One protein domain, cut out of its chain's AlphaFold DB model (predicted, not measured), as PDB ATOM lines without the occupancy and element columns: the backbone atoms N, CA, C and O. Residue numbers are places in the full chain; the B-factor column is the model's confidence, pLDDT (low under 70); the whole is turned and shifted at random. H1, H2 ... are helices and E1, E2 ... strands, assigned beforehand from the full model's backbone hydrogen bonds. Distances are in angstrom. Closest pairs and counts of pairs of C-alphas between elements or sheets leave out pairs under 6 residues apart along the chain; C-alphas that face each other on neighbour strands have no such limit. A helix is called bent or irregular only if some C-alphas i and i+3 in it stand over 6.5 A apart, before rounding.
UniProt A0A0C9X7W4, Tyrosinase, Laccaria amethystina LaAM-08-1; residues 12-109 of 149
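What this domain is: This is residues 12 to 109 of the 149 residues of the protein "Tyrosinase" of Laccaria amethystina LaAM-08-1 (UniProt A0A0C9X7W4). A strongly twisted sheet of three antiparallel strands, E2, E1 and E4, makes the body, with E3 running over one face on the E2 side and the link of residues 28 to 42 folded over toward the other face. H1 and H2 sit at one end of this elongated shape, the turn of residues 50 to 58 lies at the other, and short pairings tie residues 12 to 13 to E3 and residues 103 to 104 to E4. The printed part has 98 residues, with two named helices and four named strands in the order E1, E2, E3, H1, H2, E4; the sheet order is E2, E1, E4. The class is mixed, helices and strands, with under half of the residues in named elements. It is only just compact, close to loose, with a radius of gyration of the C-alphas of 14.9 A, and spans 47 by 26 by 19 A.

How they stand to each other: E1, residues 21 to 27, is the inner strand of the sheet. E4, residues 92 to 98, is an edge strand antiparallel to it at 159 degrees, with N 24 and O 95 within hydrogen-bond range at 2.8 A. E2, residues 43 to 49, is the other edge strand, antiparallel to E1 at 160 degrees, with N 23 and O 47 at 2.8 A; E1 and E2 form a hairpin. E3, residues 59 to 65, pairs with no named strand; its closest C-alphas to E2 are those of Val 64 and Gly 45, 5.7 A apart. E3 and E4 are apart. H1, residues 67 to 73, is on the sheet but only grazes it; its closest C-alphas to E2 are those of Ala 69 and Val 44, 6.4 A apart. H2, residues 81 to 91, also only grazes the sheet, with its residues 85 to 91; the C-alphas of Asn 91 and Leu 27 of E1 are the closest, 5.1 A apart. H1 and H2 are close but not clearly touching, with the C-alphas of Ile 70 and Val 84 closest at 7.9 A, at a steep tilt of 64 degrees, the same way. E3 and H1 meet only through their link. Every O i to N i+4 pair is within hydrogen-bond range in H1, and 5 of 7 are in H2.

Where its parts are: E1 begins at C-alpha 21, (-42.937, 3.405, -24.030), and measures 20.0 A. E2 measures 17.6 A, E3 20.2 A and E4 20.5 A. H1 is 10.1 A long and H2 14.8 A; H2 is neither bent nor irregular, but only just: C-alphas 83 and 86 are 6.3 A apart. E4 ends at C-alpha 98, (-42.351, 5.235, -20.211).

The domain as a whole: The C-alphas of Arg 55 and Gly 77 are the two farthest apart, 47.4 A, while those of Cys 12 and Leu 109, the first and last printed, are 4.4 A apart. The printed part has no cut. The link from E1 to E2, 15 residues, is long. The mean pLDDT of the printed part is 95.8, and residue 55 is under 70.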
ATOM      1  N   CYS A  12     -38.661   5.211 -34.535       97.06
ATOM      2  CA  CYS A  12     -37.747   5.126 -33.393       97.06
ATOM      3  C   CYS A  12     -37.130   3.731 -33.264       97.06
ATOM      4  O   CYS A  12     -37.683   2.742 -33.739       97.06
ATOM      5  N   GLU A  13     -35.989   3.641 -32.588       96.12
ATOM      6  CA  GLU A  13     -35.396   2.371 -32.192       96.12
ATOM      7  C   GLU A  13     -36.149   1.805 -30.984       96.12
ATOM      8  O   GLU A  13     -36.025   2.289 -29.858       96.12
ATOM      9  N   LYS A  14     -36.906   0.735 -31.228       95.31
ATOM     10  CA  LYS A  14     -37.827   0.099 -30.281       95.31
ATOM     11  C   LYS A  14     -37.208  -0.218 -28.917       95.31
ATOM     12  O   LYS A  14     -37.881  -0.140 -27.894       95.31
ATOM     13  N   TYR A  15     -35.937  -0.611 -28.891       95.00
ATOM     14  CA  TYR A  15     -35.263  -1.081 -27.679       95.00
ATOM     15  C   TYR A  15     -34.428  -0.000 -26.971       95.00
ATOM     16  O   TYR A  15     -33.809  -0.314 -25.956       95.00
ATOM     17  N   GLU A  16     -34.432   1.262 -27.431       94.81
ATOM     18  CA  GLU A  16     -33.556   2.327 -26.900       94.81
ATOM     19  C   GLU A  16     -33.701   2.536 -25.378       94.81
ATOM     20  O   GLU A  16     -32.709   2.743 -24.682       94.81
ATOM     21  N   LEU A  17     -34.921   2.436 -24.836       94.31
ATOM     22  CA  LEU A  17     -35.180   2.600 -23.395       94.31
ATOM     23  C   LEU A  17     -35.143   1.288 -22.598       94.31
ATOM     24  O   LEU A  17     -35.339   1.311 -21.382       94.31
ATOM     25  N   GLY A  18     -34.955   0.140 -23.261       92.94
ATOM     26  CA  GLY A  18     -34.987  -1.188 -22.632       92.94
ATOM     27  C   GLY A  18     -36.336  -1.582 -22.006       92.94
ATOM     28  O   GLY A  18     -36.420  -2.588 -21.307       92.94
ATOM     29  N   GLN A  19     -37.390  -0.794 -22.228       93.75
ATOM     30  CA  GLN A  19     -38.738  -0.993 -21.698       93.75
ATOM     31  C   GLN A  19     -39.771  -0.406 -22.660       93.75
ATOM     32  O   GLN A  19     -39.428   0.460 -23.461       93.75
ATOM     33  N   SER A  20     -41.033  -0.829 -22.550       95.94
ATOM     34  CA  SER A  20     -42.113  -0.252 -23.355       95.94
ATOM     35  C   SER A  20     -42.311   1.234 -23.062       95.94
ATOM     36  O   SER A  20     -42.199   1.683 -21.916       95.94
ATOM     37  N   TYR A  21     -42.660   1.978 -24.102       97.44
ATOM     38  CA  TYR A  21     -42.937   3.405 -24.030       97.44
ATOM     39  C   TYR A  21     -43.996   3.804 -25.059       97.44
ATOM     40  O   TYR A  21     -44.330   3.056 -25.980       97.44
ATOM     41  N   THR A  22     -44.507   5.016 -24.903       98.19
ATOM     42  CA  THR A  22     -45.505   5.621 -25.775       98.19
ATOM     43  C   THR A  22     -44.976   6.945 -26.305       98.19
ATOM     44  O   THR A  22     -44.559   7.802 -25.527       98.19
ATOM     45  N   VAL A  23     -45.014   7.137 -27.622       98.56
ATOM     46  CA  VAL A  23     -44.814   8.443 -28.261       98.56
ATOM     47  C   VAL A  23     -46.185   9.072 -28.475       98.56
ATOM     48  O   VAL A  23     -46.995   8.559 -29.245       98.56
ATOM     49  N   ILE A  24     -46.449  10.171 -27.781       98.75
ATOM     50  CA  ILE A  24     -47.750  10.839 -27.742       98.75
ATOM     51  C   ILE A  24     -47.685  12.098 -28.597       98.75
ATOM     52  O   ILE A  24     -46.738  12.875 -28.470       98.75
ATOM     53  N   VAL A  25     -48.684  12.303 -29.453       98.81
ATOM     54  CA  VAL A  25     -48.783  13.449 -30.361       98.81
ATOM     55  C   VAL A  25     -49.930  14.359 -29.936       98.81
ATOM     56  O   VAL A  25     -51.046  13.906 -29.669       98.81
ATOM     57  N   PHE A  26     -49.650  15.660 -29.927       98.75
ATOM     58  CA  PHE A  26     -50.552  16.709 -29.472       98.75
ATOM     59  C   PHE A  26     -50.701  17.812 -30.520       98.75
ATOM     60  O   PHE A  26     -49.767  18.107 -31.274       98.75
ATOM     61  N   LEU A  27     -51.852  18.482 -30.497       98.56
ATOM     62  CA  LEU A  27     -52.066  19.772 -31.147       98.56
ATOM     63  C   LEU A  27     -52.431  20.814 -30.086       98.56
ATOM     64  O   LEU A  27     -53.552  20.825 -29.582       98.56
ATOM     65  N   GLY A  28     -51.477  21.685 -29.770       97.50
ATOM     66  CA  GLY A  28     -51.572  22.707 -28.731       97.50
ATOM     67  C   GLY A  28     -50.497  22.550 -27.658       97.50
ATOM     68  O   GLY A  28     -49.495  21.853 -27.851       97.50
ATOM     69  N   GLU A  29     -50.700  23.236 -26.538       97.19
ATOM     70  CA  GLU A  29     -49.828  23.157 -25.364       97.19
ATOM     71  C   GLU A  29     -49.946  21.790 -24.683       97.19
ATOM     72  O   GLU A  29     -51.028  21.210 -24.602       97.19
ATOM     73  N   VAL A  30     -48.812  21.262 -24.223       98.06
ATOM     74  CA  VAL A  30     -48.743  19.964 -23.545       98.06
ATOM     75  C   VAL A  30     -48.735  20.212 -22.036       98.06
ATOM     76  O   VAL A  30     -47.905  21.013 -21.601       98.06
ATOM     77  N   PRO A  31     -49.596  19.541 -21.244       97.75
ATOM     78  CA  PRO A  31     -49.550  19.624 -19.785       97.75
ATOM     79  C   PRO A  31     -48.164  19.291 -19.221       97.75
ATOM     80  O   PRO A  31     -47.425  18.483 -19.793       97.75
ATOM     81  N   GLU A  32     -47.813  19.901 -18.090       96.94
ATOM     82  CA  GLU A  32     -46.529  19.644 -17.427       96.94
ATOM     83  C   GLU A  32     -46.461  18.233 -16.834       96.94
ATOM     84  O   GLU A  32     -45.430  17.573 -16.970       96.94
ATOM     85  N   ASP A  33     -47.554  17.763 -16.226       97.56
ATOM     86  CA  ASP A  33     -47.640  16.435 -15.619       97.56
ATOM     87  C   ASP A  33     -47.828  15.348 -16.697       97.56
ATOM     88  O   ASP A  33     -48.823  15.372 -17.434       97.56
ATOM     89  N   PRO A  34     -46.908  14.366 -16.804       97.75
ATOM     90  CA  PRO A  34     -47.064  13.227 -17.699       97.75
ATOM     91  C   PRO A  34     -48.349  12.418 -17.504       97.75
ATOM     92  O   PRO A  34     -48.857  11.846 -18.470       97.75
ATOM     93  N   MET A  35     -48.909  12.391 -16.292       97.06
ATOM     94  CA  MET A  35     -50.149  11.661 -16.007       97.06
ATOM     95  C   MET A  35     -51.352  12.207 -16.786       97.06
ATOM     96  O   MET A  35     -52.282  11.461 -17.093       97.06
ATOM     97  N   ASP A  36     -51.315  13.484 -17.171       97.81
ATOM     98  CA  ASP A  36     -52.408  14.143 -17.886       97.81
ATOM     99  C   ASP A  36     -52.322  13.967 -19.410       97.81
ATOM    100  O   ASP A  36     -53.273  14.264 -20.139       97.81
ATOM    101  N   TRP A  37     -51.191  13.490 -19.935       98.38
ATOM    102  CA  TRP A  37     -50.898  13.522 -21.369       98.38
ATOM    103  C   TRP A  37     -51.910  12.761 -22.232       98.38
ATOM    104  O   TRP A  37     -52.310  13.266 -23.281       98.38
ATOM    105  N   LEU A  38     -52.357  11.577 -21.810       96.62
ATOM    106  CA  LEU A  38     -53.288  10.747 -22.594       96.62
ATOM    107  C   LEU A  38     -54.758  11.170 -22.468       96.62
ATOM    108  O   LEU A  38     -55.585  10.736 -23.269       96.62
ATOM    109  N   ILE A  39     -55.088  11.997 -21.477       96.75
ATOM    110  CA  ILE A  39     -56.464  12.434 -21.197       96.75
ATOM    111  C   ILE A  39     -56.691  13.918 -21.500       96.75
ATOM    112  O   ILE A  39     -57.828  14.389 -21.461       96.75
ATOM    113  N   CYS A  40     -55.631  14.666 -21.815       97.44
ATOM    114  CA  CYS A  40     -55.741  16.078 -22.146       97.44
ATOM    115  C   CYS A  40     -56.460  16.301 -23.492       97.44
ATOM    116  O   CYS A  40     -56.332  15.501 -24.421       97.44
ATOM    117  N   PRO A  41     -57.179  17.425 -23.664       96.94
ATOM    118  CA  PRO A  41     -57.902  17.710 -24.904       96.94
ATOM    119  C   PRO A  41     -56.979  17.956 -26.109       96.94
ATOM    120  O   PRO A  41     -57.421  17.866 -27.253       96.94
ATOM    121  N   GLN A  42     -55.699  18.260 -25.881       97.94
ATOM    122  CA  GLN A  42     -54.701  18.443 -26.937       97.94
ATOM    123  C   GLN A  42     -54.186  17.114 -27.497       97.94
ATOM    124  O   GLN A  42     -53.601  17.121 -28.582       97.94
ATOM    125  N   PHE A  43     -54.432  15.985 -26.821       98.38
ATOM    126  CA  PHE A  43     -54.097  14.650 -27.310       98.38
ATOM    127  C   PHE A  43     -54.769  14.378 -28.663       98.38
ATOM    128  O   PHE A  43     -55.966  14.629 -28.856       98.38
ATOM    129  N   VAL A  44     -53.984  13.891 -29.625       98.44
ATOM    130  CA  VAL A  44     -54.467  13.496 -30.959       98.44
ATOM    131  C   VAL A  44     -54.363  11.994 -31.165       98.44
ATOM    132  O   VAL A  44     -55.265  11.386 -31.734       98.44
ATOM    133  N   GLY A  45     -53.269  11.397 -30.707       98.50
ATOM    134  CA  GLY A  45     -53.025   9.971 -30.836       98.50
ATOM    135  C   GLY A  45     -51.633   9.604 -30.346       98.50
ATOM    136  O   GLY A  45     -50.846  10.467 -29.951       98.50
ATOM    137  N   ALA A  46     -51.328   8.312 -30.379       98.19
ATOM    138  CA  ALA A  46     -50.069   7.791 -29.883       98.19
ATOM    139  C   ALA A  46     -49.577   6.589 -30.693       98.19
ATOM    140  O   ALA A  46     -50.359   5.867 -31.310       98.19
ATOM    141  N   HIS A  47     -48.267   6.374 -30.644       98.00
ATOM    142  CA  HIS A  47     -47.612   5.143 -31.060       98.00
ATOM    143  C   HIS A  47     -47.026   4.448 -29.826       98.00
ATOM    144  O   HIS A  47     -46.317   5.080 -29.041       98.00
ATOM    145  N   HIS A  48     -47.327   3.163 -29.652       97.12
ATOM    146  CA  HIS A  48     -46.892   2.371 -28.502       97.12
ATOM    147  C   HIS A  48     -45.824   1.367 -28.935       97.12
ATOM    148  O   HIS A  48     -46.134   0.412 -29.647       97.12
ATOM    149  N   ALA A  49     -44.594   1.554 -28.463       95.44
ATOM    150  CA  ALA A  49     -43.509   0.607 -28.670       95.44
ATOM    151  C   ALA A  49     -43.585  -0.476 -27.586       95.44
ATOM    152  O   ALA A  49     -43.280  -0.243 -26.410       95.44
ATOM    153  N   MET A  50     -44.035  -1.671 -27.971       92.69
ATOM    154  CA  MET A  50     -44.214  -2.799 -27.053       92.69
ATOM    155  C   MET A  50     -42.958  -3.664 -27.020       92.69
ATOM    156  O   MET A  50     -42.739  -4.500 -27.900       92.69
ATOM    157  N   VAL A  51     -42.127  -3.449 -26.003       90.12
ATOM    158  CA  VAL A  51     -40.830  -4.111 -25.843       90.12
ATOM    159  C   VAL A  51     -40.993  -5.489 -25.201       90.12
ATOM    160  O   VAL A  51     -41.636  -5.641 -24.164       90.12
ATOM    161  N   ASP A  52     -40.386  -6.493 -25.827       87.69
ATOM    162  CA  ASP A  52     -40.269  -7.868 -25.343       87.69
ATOM    163  C   ASP A  52     -38.802  -8.209 -25.010       87.69
ATOM    164  O   ASP A  52     -37.934  -7.338 -24.983       87.69
ATOM    165  N   SER A  53     -38.503  -9.485 -24.751       79.88
ATOM    166  CA  SER A  53     -37.141  -9.975 -24.486       79.88
ATOM    167  C   SER A  53     -36.261 -10.107 -25.742       79.88
ATOM    168  O   SER A  53     -35.207 -10.754 -25.688       79.88
ATOM    169  N   GLY A  54     -36.686  -9.531 -26.871       70.56
ATOM    170  CA  GLY A  54     -35.945  -9.525 -28.125       70.56
ATOM    171  C   GLY A  54     -34.540  -8.934 -27.986       70.56
ATOM    172  O   GLY A  54     -34.231  -8.178 -27.064       70.56
ATOM    173  N   ARG A  55     -33.649  -9.325 -28.905       68.12
ATOM    174  CA  ARG A  55     -32.253  -8.877 -28.929       68.12
ATOM    175  C   ARG A  55     -31.955  -8.146 -30.232       68.12
ATOM    176  O   ARG A  55     -32.120  -8.723 -31.301       68.12
ATOM    177  N   GLY A  56     -31.420  -6.933 -30.110       74.56
ATOM    178  CA  GLY A  56     -30.866  -6.151 -31.216       74.56
ATOM    179  C   GLY A  56     -31.688  -4.908 -31.571       74.56
ATOM    180  O   GLY A  56     -32.854  -4.816 -31.194       74.56
ATOM    181  N   PRO A  57     -31.078  -3.946 -32.285       84.31
ATOM    182  CA  PRO A  57     -31.758  -2.728 -32.705       84.31
ATOM    183  C   PRO A  57     -32.864  -3.074 -33.704       84.31
ATOM    184  O   PRO A  57     -32.620  -3.727 -34.721       84.31
ATOM    185  N   VAL A  58     -34.084  -2.625 -33.420       92.81
ATOM    186  CA  VAL A  58     -35.228  -2.729 -34.330       92.81
ATOM    187  C   VAL A  58     -35.769  -1.329 -34.534       92.81
ATOM    188  O   VAL A  58     -36.213  -0.694 -33.578       92.81
ATOM    189  N   LEU A  59     -35.709  -0.852 -35.775       94.81
ATOM    190  CA  LEU A  59     -36.376   0.379 -36.171       94.81
ATOM    191  C   LEU A  59     -37.867   0.077 -36.323       94.81
ATOM    192  O   LEU A  59     -38.250  -0.788 -37.110       94.81
ATOM    193  N   GLU A  60     -38.691   0.760 -35.541       94.56
ATOM    194  CA  GLU A  60     -40.142   0.636 -35.558       94.56
ATOM    195  C   GLU A  60     -40.762   1.916 -36.117       94.56
ATOM    196  O   GLU A  60     -40.271   3.021 -35.869       94.56
ATOM    197  N   GLU A  61     -41.846   1.752 -36.875       96.56
ATOM    198  CA  GLU A  61     -42.623   2.850 -37.433       96.56
ATOM    199  C   GLU A  61     -44.090   2.773 -37.002       96.56
ATOM    200  O   GLU A  61     -44.706   1.707 -36.966       96.56
ATOM    201  N   GLY A  62     -44.674   3.941 -36.751       97.56
ATOM    202  CA  GLY A  62     -46.093   4.127 -36.484       97.56
ATOM    203  C   GLY A  62     -46.627   5.394 -37.139       97.56
ATOM    204  O   GLY A  62     -45.873   6.272 -37.562       97.56
ATOM    205  N   PHE A  63     -47.950   5.504 -37.217       98.25
ATOM    206  CA  PHE A  63     -48.618   6.634 -37.856       98.25
ATOM    207  C   PHE A  63     -49.740   7.165 -36.969       98.25
ATOM    208  O   PHE A  63     -50.603   6.410 -36.530       98.25
ATOM    209  N   VAL A  64     -49.740   8.479 -36.737       98.69
ATOM    210  CA  VAL A  64     -50.829   9.193 -36.063       98.69
ATOM    211  C   VAL A  64     -51.525  10.089 -37.082       98.69
ATOM    212  O   VAL A  64     -50.912  11.001 -37.640       98.69
ATOM    213  N   HIS A  65     -52.808   9.826 -37.334       98.50
ATOM    214  CA  HIS A  65     -53.631  10.640 -38.228       98.50
ATOM    215  C   HIS A  65     -53.973  11.981 -37.573       98.50
ATOM    216  O   HIS A  65     -54.418  12.030 -36.428       98.50
ATOM    217  N   LEU A  66     -53.776  13.077 -38.307       98.75
ATOM    218  CA  LEU A  66     -53.950  14.443 -37.807       98.75
ATOM    219  C   LEU A  66     -55.179  15.142 -38.400       98.75
ATOM    220  O   LEU A  66     -55.673  16.095 -37.803       98.75
ATOM    221  N   SER A  67     -55.671  14.694 -39.560       98.19
ATOM    222  CA  SER A  67     -56.704  15.375 -40.358       98.19
ATOM    223  C   SER A  67     -57.946  15.768 -39.559       98.19
ATOM    224  O   SER A  67     -58.336  16.935 -39.579       98.19
ATOM    225  N   THR A  68     -58.536  14.828 -38.812       97.44
ATOM    226  CA  THR A  68     -59.734  15.081 -37.995       97.44
ATOM    227  C   THR A  68     -59.456  16.107 -36.901       97.44
ATOM    228  O   THR A  68     -60.172  17.097 -36.789       97.44
ATOM    229  N   ALA A  69     -58.359  15.942 -36.159       98.00
ATOM    230  CA  ALA A  69     -57.997  16.867 -35.091       98.00
ATOM    231  C   ALA A  69     -57.681  18.278 -35.623       98.00
ATOM    232  O   ALA A  69     -58.037  19.269 -34.989       98.00
ATOM    233  N   ILE A  70     -57.064  18.397 -36.805       98.38
ATOM    234  CA  ILE A  70     -56.864  19.691 -37.471       98.38
ATOM    235  C   ILE A  70     -58.219  20.293 -37.855       98.38
ATOM    236  O   ILE A  70     -58.467  21.457 -37.545       98.38
ATOM    237  N   ALA A  71     -59.100  19.527 -38.502       97.25
ATOM    238  CA  ALA A  71     -60.399  20.019 -38.957       97.25
ATOM    239  C   ALA A  71     -61.273  20.530 -37.798       97.25
ATOM    240  O   ALA A  71     -61.895  21.582 -37.921       97.25
ATOM    241  N   GLU A  72     -61.269  19.825 -36.668       96.12
ATOM    242  CA  GLU A  72     -62.090  20.157 -35.500       96.12
ATOM    243  C   GLU A  72     -61.523  21.310 -34.663       96.12
ATOM    244  O   GLU A  72     -62.289  22.105 -34.121       96.12
ATOM    245  N   ARG A  73     -60.192  21.411 -34.536       93.69
ATOM    246  CA  ARG A  73     -59.557  22.247 -33.495       93.69
ATOM    247  C   ARG A  73     -58.826  23.478 -34.029       93.69
ATOM    248  O   ARG A  73     -58.565  24.407 -33.274       93.69
ATOM    249  N   SER A  74     -58.461  23.499 -35.313       93.75
ATOM    250  CA  SER A  74     -57.589  24.554 -35.860       93.75
ATOM    251  C   SER A  74     -58.323  25.821 -36.307       93.75
ATOM    252  O   SER A  74     -57.685  26.852 -36.510       93.75
ATOM    253  N   HIS A  75     -59.640  25.736 -36.524       94.12
ATOM    254  CA  HIS A  75     -60.464  26.784 -37.146       94.12
ATOM    255  C   HIS A  75     -59.964  27.270 -38.525       94.12
ATOM    256  O   HIS A  75     -60.402  28.312 -39.007       94.12
ATOM    257  N   LEU A  76     -59.081  26.518 -39.199       95.19
ATOM    258  CA  LEU A  76     -58.517  26.905 -40.501       95.19
ATOM    259  C   LEU A  76     -59.542  26.867 -41.644       95.19
ATOM    260  O   LEU A  76     -59.340  27.516 -42.667       95.19
ATOM    261  N   GLY A  77     -60.592  26.047 -41.520       93.75
ATOM    262  CA  GLY A  77     -61.574  25.817 -42.588       93.75
ATOM    263  C   GLY A  77     -61.004  25.133 -43.841       93.75
ATOM    264  O   GLY A  77     -61.671  25.082 -44.871       93.75
ATOM    265  N   SER A  78     -59.767  24.627 -43.789       94.62
ATOM    266  CA  SER A  78     -59.078  24.003 -44.917       94.62
ATOM    267  C   SER A  78     -57.984  23.046 -44.444       94.62
ATOM    268  O   SER A  78     -57.309  23.318 -43.453       94.62
ATOM    269  N   LEU A  79     -57.774  21.961 -45.195       97.25
ATOM    270  CA  LEU A  79     -56.640  21.044 -45.027       97.25
ATOM    271  C   LEU A  79     -55.526  21.283 -46.062       97.25
ATOM    272  O   LEU A  79     -54.602  20.482 -46.171       97.25
ATOM    273  N   GLU A  80     -55.580  22.376 -46.826       97.75
ATOM    274  CA  GLU A  80     -54.539  22.700 -47.804       97.75
ATOM    275  C   GLU A  80     -53.173  22.957 -47.132       97.75
ATOM    276  O   GLU A  80     -53.115  23.674 -46.126       97.75
ATOM    277  N   PRO A  81     -52.051  22.487 -47.719       98.12
ATOM    278  CA  PRO A  81     -50.700  22.679 -47.183       98.12
ATOM    279  C   PRO A  81     -50.362  24.101 -46.757       98.12
ATOM    280  O   PRO A  81     -49.818  24.303 -45.676       98.12
ATOM    281  N   LYS A  82     -50.760  25.097 -47.554       97.62
ATOM    282  CA  LYS A  82     -50.509  26.515 -47.258       97.62
ATOM    283  C   LYS A  82     -51.111  26.990 -45.926       97.62
ATOM    284  O   LYS A  82     -50.602  27.942 -45.349       97.62
ATOM    285  N   ALA A  83     -52.195  26.362 -45.467       97.88
ATOM    286  CA  ALA A  83     -52.867  26.696 -44.215       97.88
ATOM    287  C   ALA A  83     -52.385  25.799 -43.066       97.88
ATOM    288  O   ALA A  83     -52.129  26.281 -41.963       97.88
ATOM    289  N   VAL A  84     -52.232  24.499 -43.330       98.50
ATOM    290  CA  VAL A  84     -51.902  23.506 -42.301       98.50
ATOM    291  C   VAL A  84     -50.431  23.549 -41.893       98.50
ATOM    292  O   VAL A  84     -50.132  23.401 -40.710       98.50
ATOM    293  N   GLU A  85     -49.498  23.788 -42.819       98.44
ATOM    294  CA  GLU A  85     -48.065  23.775 -42.499       98.44
ATOM    295  C   GLU A  85     -47.687  24.817 -41.422       98.44
ATOM    296  O   GLU A  85     -47.064  24.428 -40.428       98.44
ATOM    297  N   PRO A  86     -48.088  26.106 -41.521       98.31
ATOM    298  CA  PRO A  86     -47.835  27.076 -40.452       98.31
ATOM    299  C   PRO A  86     -48.511  26.700 -39.129       98.31
ATOM    300  O   PRO A  86     -47.933  26.889 -38.057       98.31
ATOM    301  N   TYR A  87     -49.723  26.140 -39.192       98.56
ATOM    302  CA  TYR A  87     -50.453  25.698 -38.008       98.56
ATOM    303  C   TYR A  87     -49.720  24.569 -37.278       98.56
ATOM    304  O   TYR A  87     -49.545  24.648 -36.063       98.56
ATOM    305  N   LEU A  88     -49.246  23.550 -38.000       98.69
ATOM    306  CA  LEU A  88     -48.505  22.438 -37.409       98.69
ATOM    307  C   LEU A  88     -47.136  22.879 -36.888       98.69
ATOM    308  O   LEU A  88     -46.755  22.450 -35.804       98.69
ATOM    309  N   LYS A  89     -46.431  23.791 -37.573       98.44
ATOM    310  CA  LYS A  89     -45.173  24.369 -37.054       98.44
ATOM    311  C   LYS A  89     -45.345  24.985 -35.665       98.44
ATOM    312  O   LYS A  89     -44.454  24.864 -34.832       98.44
ATOM    313  N   LYS A  90     -46.492  25.624 -35.420       98.12
ATOM    314  CA  LYS A  90     -46.804  26.274 -34.144       98.12
ATOM    315  C   LYS A  90     -47.365  25.312 -33.092       98.12
ATOM    316  O   LYS A  90     -47.008  25.428 -31.927       98.12
ATOM    317  N   ASN A  91     -48.270  24.415 -33.482       98.50
ATOM    318  CA  ASN A  91     -49.123  23.698 -32.528       98.50
ATOM    319  C   ASN A  91     -48.785  22.213 -32.382       98.50
ATOM    320  O   ASN A  91     -49.199  21.603 -31.401       98.50
ATOM    321  N   LEU A  92     -48.066  21.605 -33.328       98.75
ATOM    322  CA  LEU A  92     -47.713  20.194 -33.223       98.75
ATOM    323  C   LEU A  92     -46.675  20.002 -32.122       98.75
ATOM    324  O   LEU A  92     -45.592  20.582 -32.192       98.75
ATOM    325  N   ASN A  93     -46.963  19.133 -31.163       98.69
ATOM    326  CA  ASN A  93     -46.034  18.732 -30.115       98.69
ATOM    327  C   ASN A  93     -46.033  17.215 -29.943       98.69
ATOM    328  O   ASN A  93     -46.991  16.538 -30.308       98.69
ATOM    329  N   TRP A  94     -44.947  16.682 -29.386       98.81
ATOM    330  CA  TRP A  94     -44.855  15.275 -29.013       98.81
ATOM    331  C   TRP A  94     -44.070  15.092 -27.717       98.81
ATOM    332  O   TRP A  94     -43.236  15.931 -27.355       98.81
ATOM    333  N   ARG A  95     -44.356  14.001 -27.008       98.56
ATOM    334  CA  ARG A  95     -43.643  13.559 -25.800       98.56
ATOM    335  C   ARG A  95     -43.465  12.048 -25.816       98.56
ATOM    336  O   ARG A  95     -44.215  11.349 -26.490       98.56
ATOM    337  N   VAL A  96     -42.478  11.563 -25.069       98.56
ATOM    338  CA  VAL A  96     -42.280  10.133 -24.822       98.56
ATOM    339  C   VAL A  96     -42.590   9.852 -23.360       98.56
ATOM    340  O   VAL A  96     -42.054  10.523 -22.479       98.56
ATOM    341  N   GLN A  97     -43.445   8.867 -23.115       98.38
ATOM    342  CA  GLN A  97     -43.825   8.402 -21.787       98.38
ATOM    343  C   GLN A  97     -43.411   6.944 -21.622       98.38
ATOM    344  O   GLN A  97     -43.718   6.113 -22.476       98.38
ATOM    345  N   LYS A  98     -42.696   6.623 -20.545       97.19
ATOM    346  CA  LYS A  98     -42.351   5.235 -20.211       97.19
ATOM    347  C   LYS A  98     -43.558   4.505 -19.626       97.19
ATOM    348  O   LYS A  98     -44.554   5.112 -19.258       97.19
ATOM    349  N   LYS A  99     -43.439   3.185 -19.480       94.25
ATOM    350  CA  LYS A  99     -44.440   2.349 -18.802       94.25
ATOM    351  C   LYS A  99     -44.727   2.766 -17.348       94.25
ATOM    352  O   LYS A  99     -45.809   2.484 -16.855       94.25
ATOM    353  N   ASP A 100     -43.763   3.379 -16.664       94.25
ATOM    354  CA  ASP A 100     -43.920   3.920 -15.301       94.25
ATOM    355  C   ASP A 100     -44.551   5.328 -15.277       94.25
ATOM    356  O   ASP A 100     -44.408   6.051 -14.295       94.25
ATOM    357  N   ASP A 101     -45.175   5.724 -16.389       94.50
ATOM    358  CA  ASP A 101     -45.814   7.011 -16.659       94.50
ATOM    359  C   ASP A 101     -44.893   8.238 -16.625       94.50
ATOM    360  O   ASP A 101     -45.330   9.346 -16.936       94.50
ATOM    361  N   SER A 102     -43.596   8.078 -16.355       97.06
ATOM    362  CA  SER A 102     -42.670   9.208 -16.340       97.06
ATOM    363  C   SER A 102     -42.193   9.610 -17.741       97.06
ATOM    364  O   SER A 102     -42.075   8.798 -18.669       97.06
ATOM    365  N   ALA A 103     -41.892  10.901 -17.887       98.00
ATOM    366  CA  ALA A 103     -41.367  11.483 -19.114       98.00
ATOM    367  C   ALA A 103     -39.994  10.902 -19.489       98.00
ATOM    368  O   ALA A 103     -39.135  10.672 -18.635       98.00
ATOM    369  N   ALA A 104     -39.758  10.737 -20.787       97.81
ATOM    370  CA  ALA A 104     -38.468  10.348 -21.340       97.81
ATOM    371  C   ALA A 104     -38.159  11.099 -22.640       97.81
ATOM    372  O   ALA A 104     -38.976  11.852 -23.179       97.81
ATOM    373  N   GLN A 105     -36.949  10.881 -23.145       97.12
ATOM    374  CA  GLN A 105     -36.517  11.306 -24.469       97.12
ATOM    375  C   GLN A 105     -35.902  10.114 -25.198       97.12
ATOM    376  O   GLN A 105     -35.340   9.220 -24.572       97.12
ATOM    377  N   LEU A 106     -36.015  10.135 -26.521       96.88
ATOM    378  CA  LEU A 106     -35.413   9.169 -27.430       96.88
ATOM    379  C   LEU A 106     -34.515   9.938 -28.394       96.88
ATOM    380  O   LEU A 106     -34.960  10.904 -29.020       96.88
ATOM    381  N   ASN A 107     -33.268   9.512 -28.521       96.75
ATOM    382  CA  ASN A 107     -32.322  10.024 -29.506       96.75
ATOM    383  C   ASN A 107     -32.632   9.471 -30.905       96.75
ATOM    384  O   ASN A 107     -32.430  10.156 -31.912       96.75
ATOM    385  N   SER A 108     -33.156   8.244 -30.976       96.88
ATOM    386  CA  SER A 108     -33.558   7.604 -32.231       96.88
ATOM    387  C   SER A 108     -34.889   8.119 -32.786       96.88
ATOM    388  O   SER A 108     -35.184   7.857 -33.952       96.88
ATOM    389  N   LEU A 109     -35.671   8.872 -32.004       98.44
ATOM    390  CA  LEU A 109     -36.984   9.348 -32.432       98.44
ATOM    391  C   LEU A 109     -36.884  10.308 -33.620       98.44
ATOM    392  O   LEU A 109     -36.100  11.255 -33.621       98.44
TER     393      LEU A 109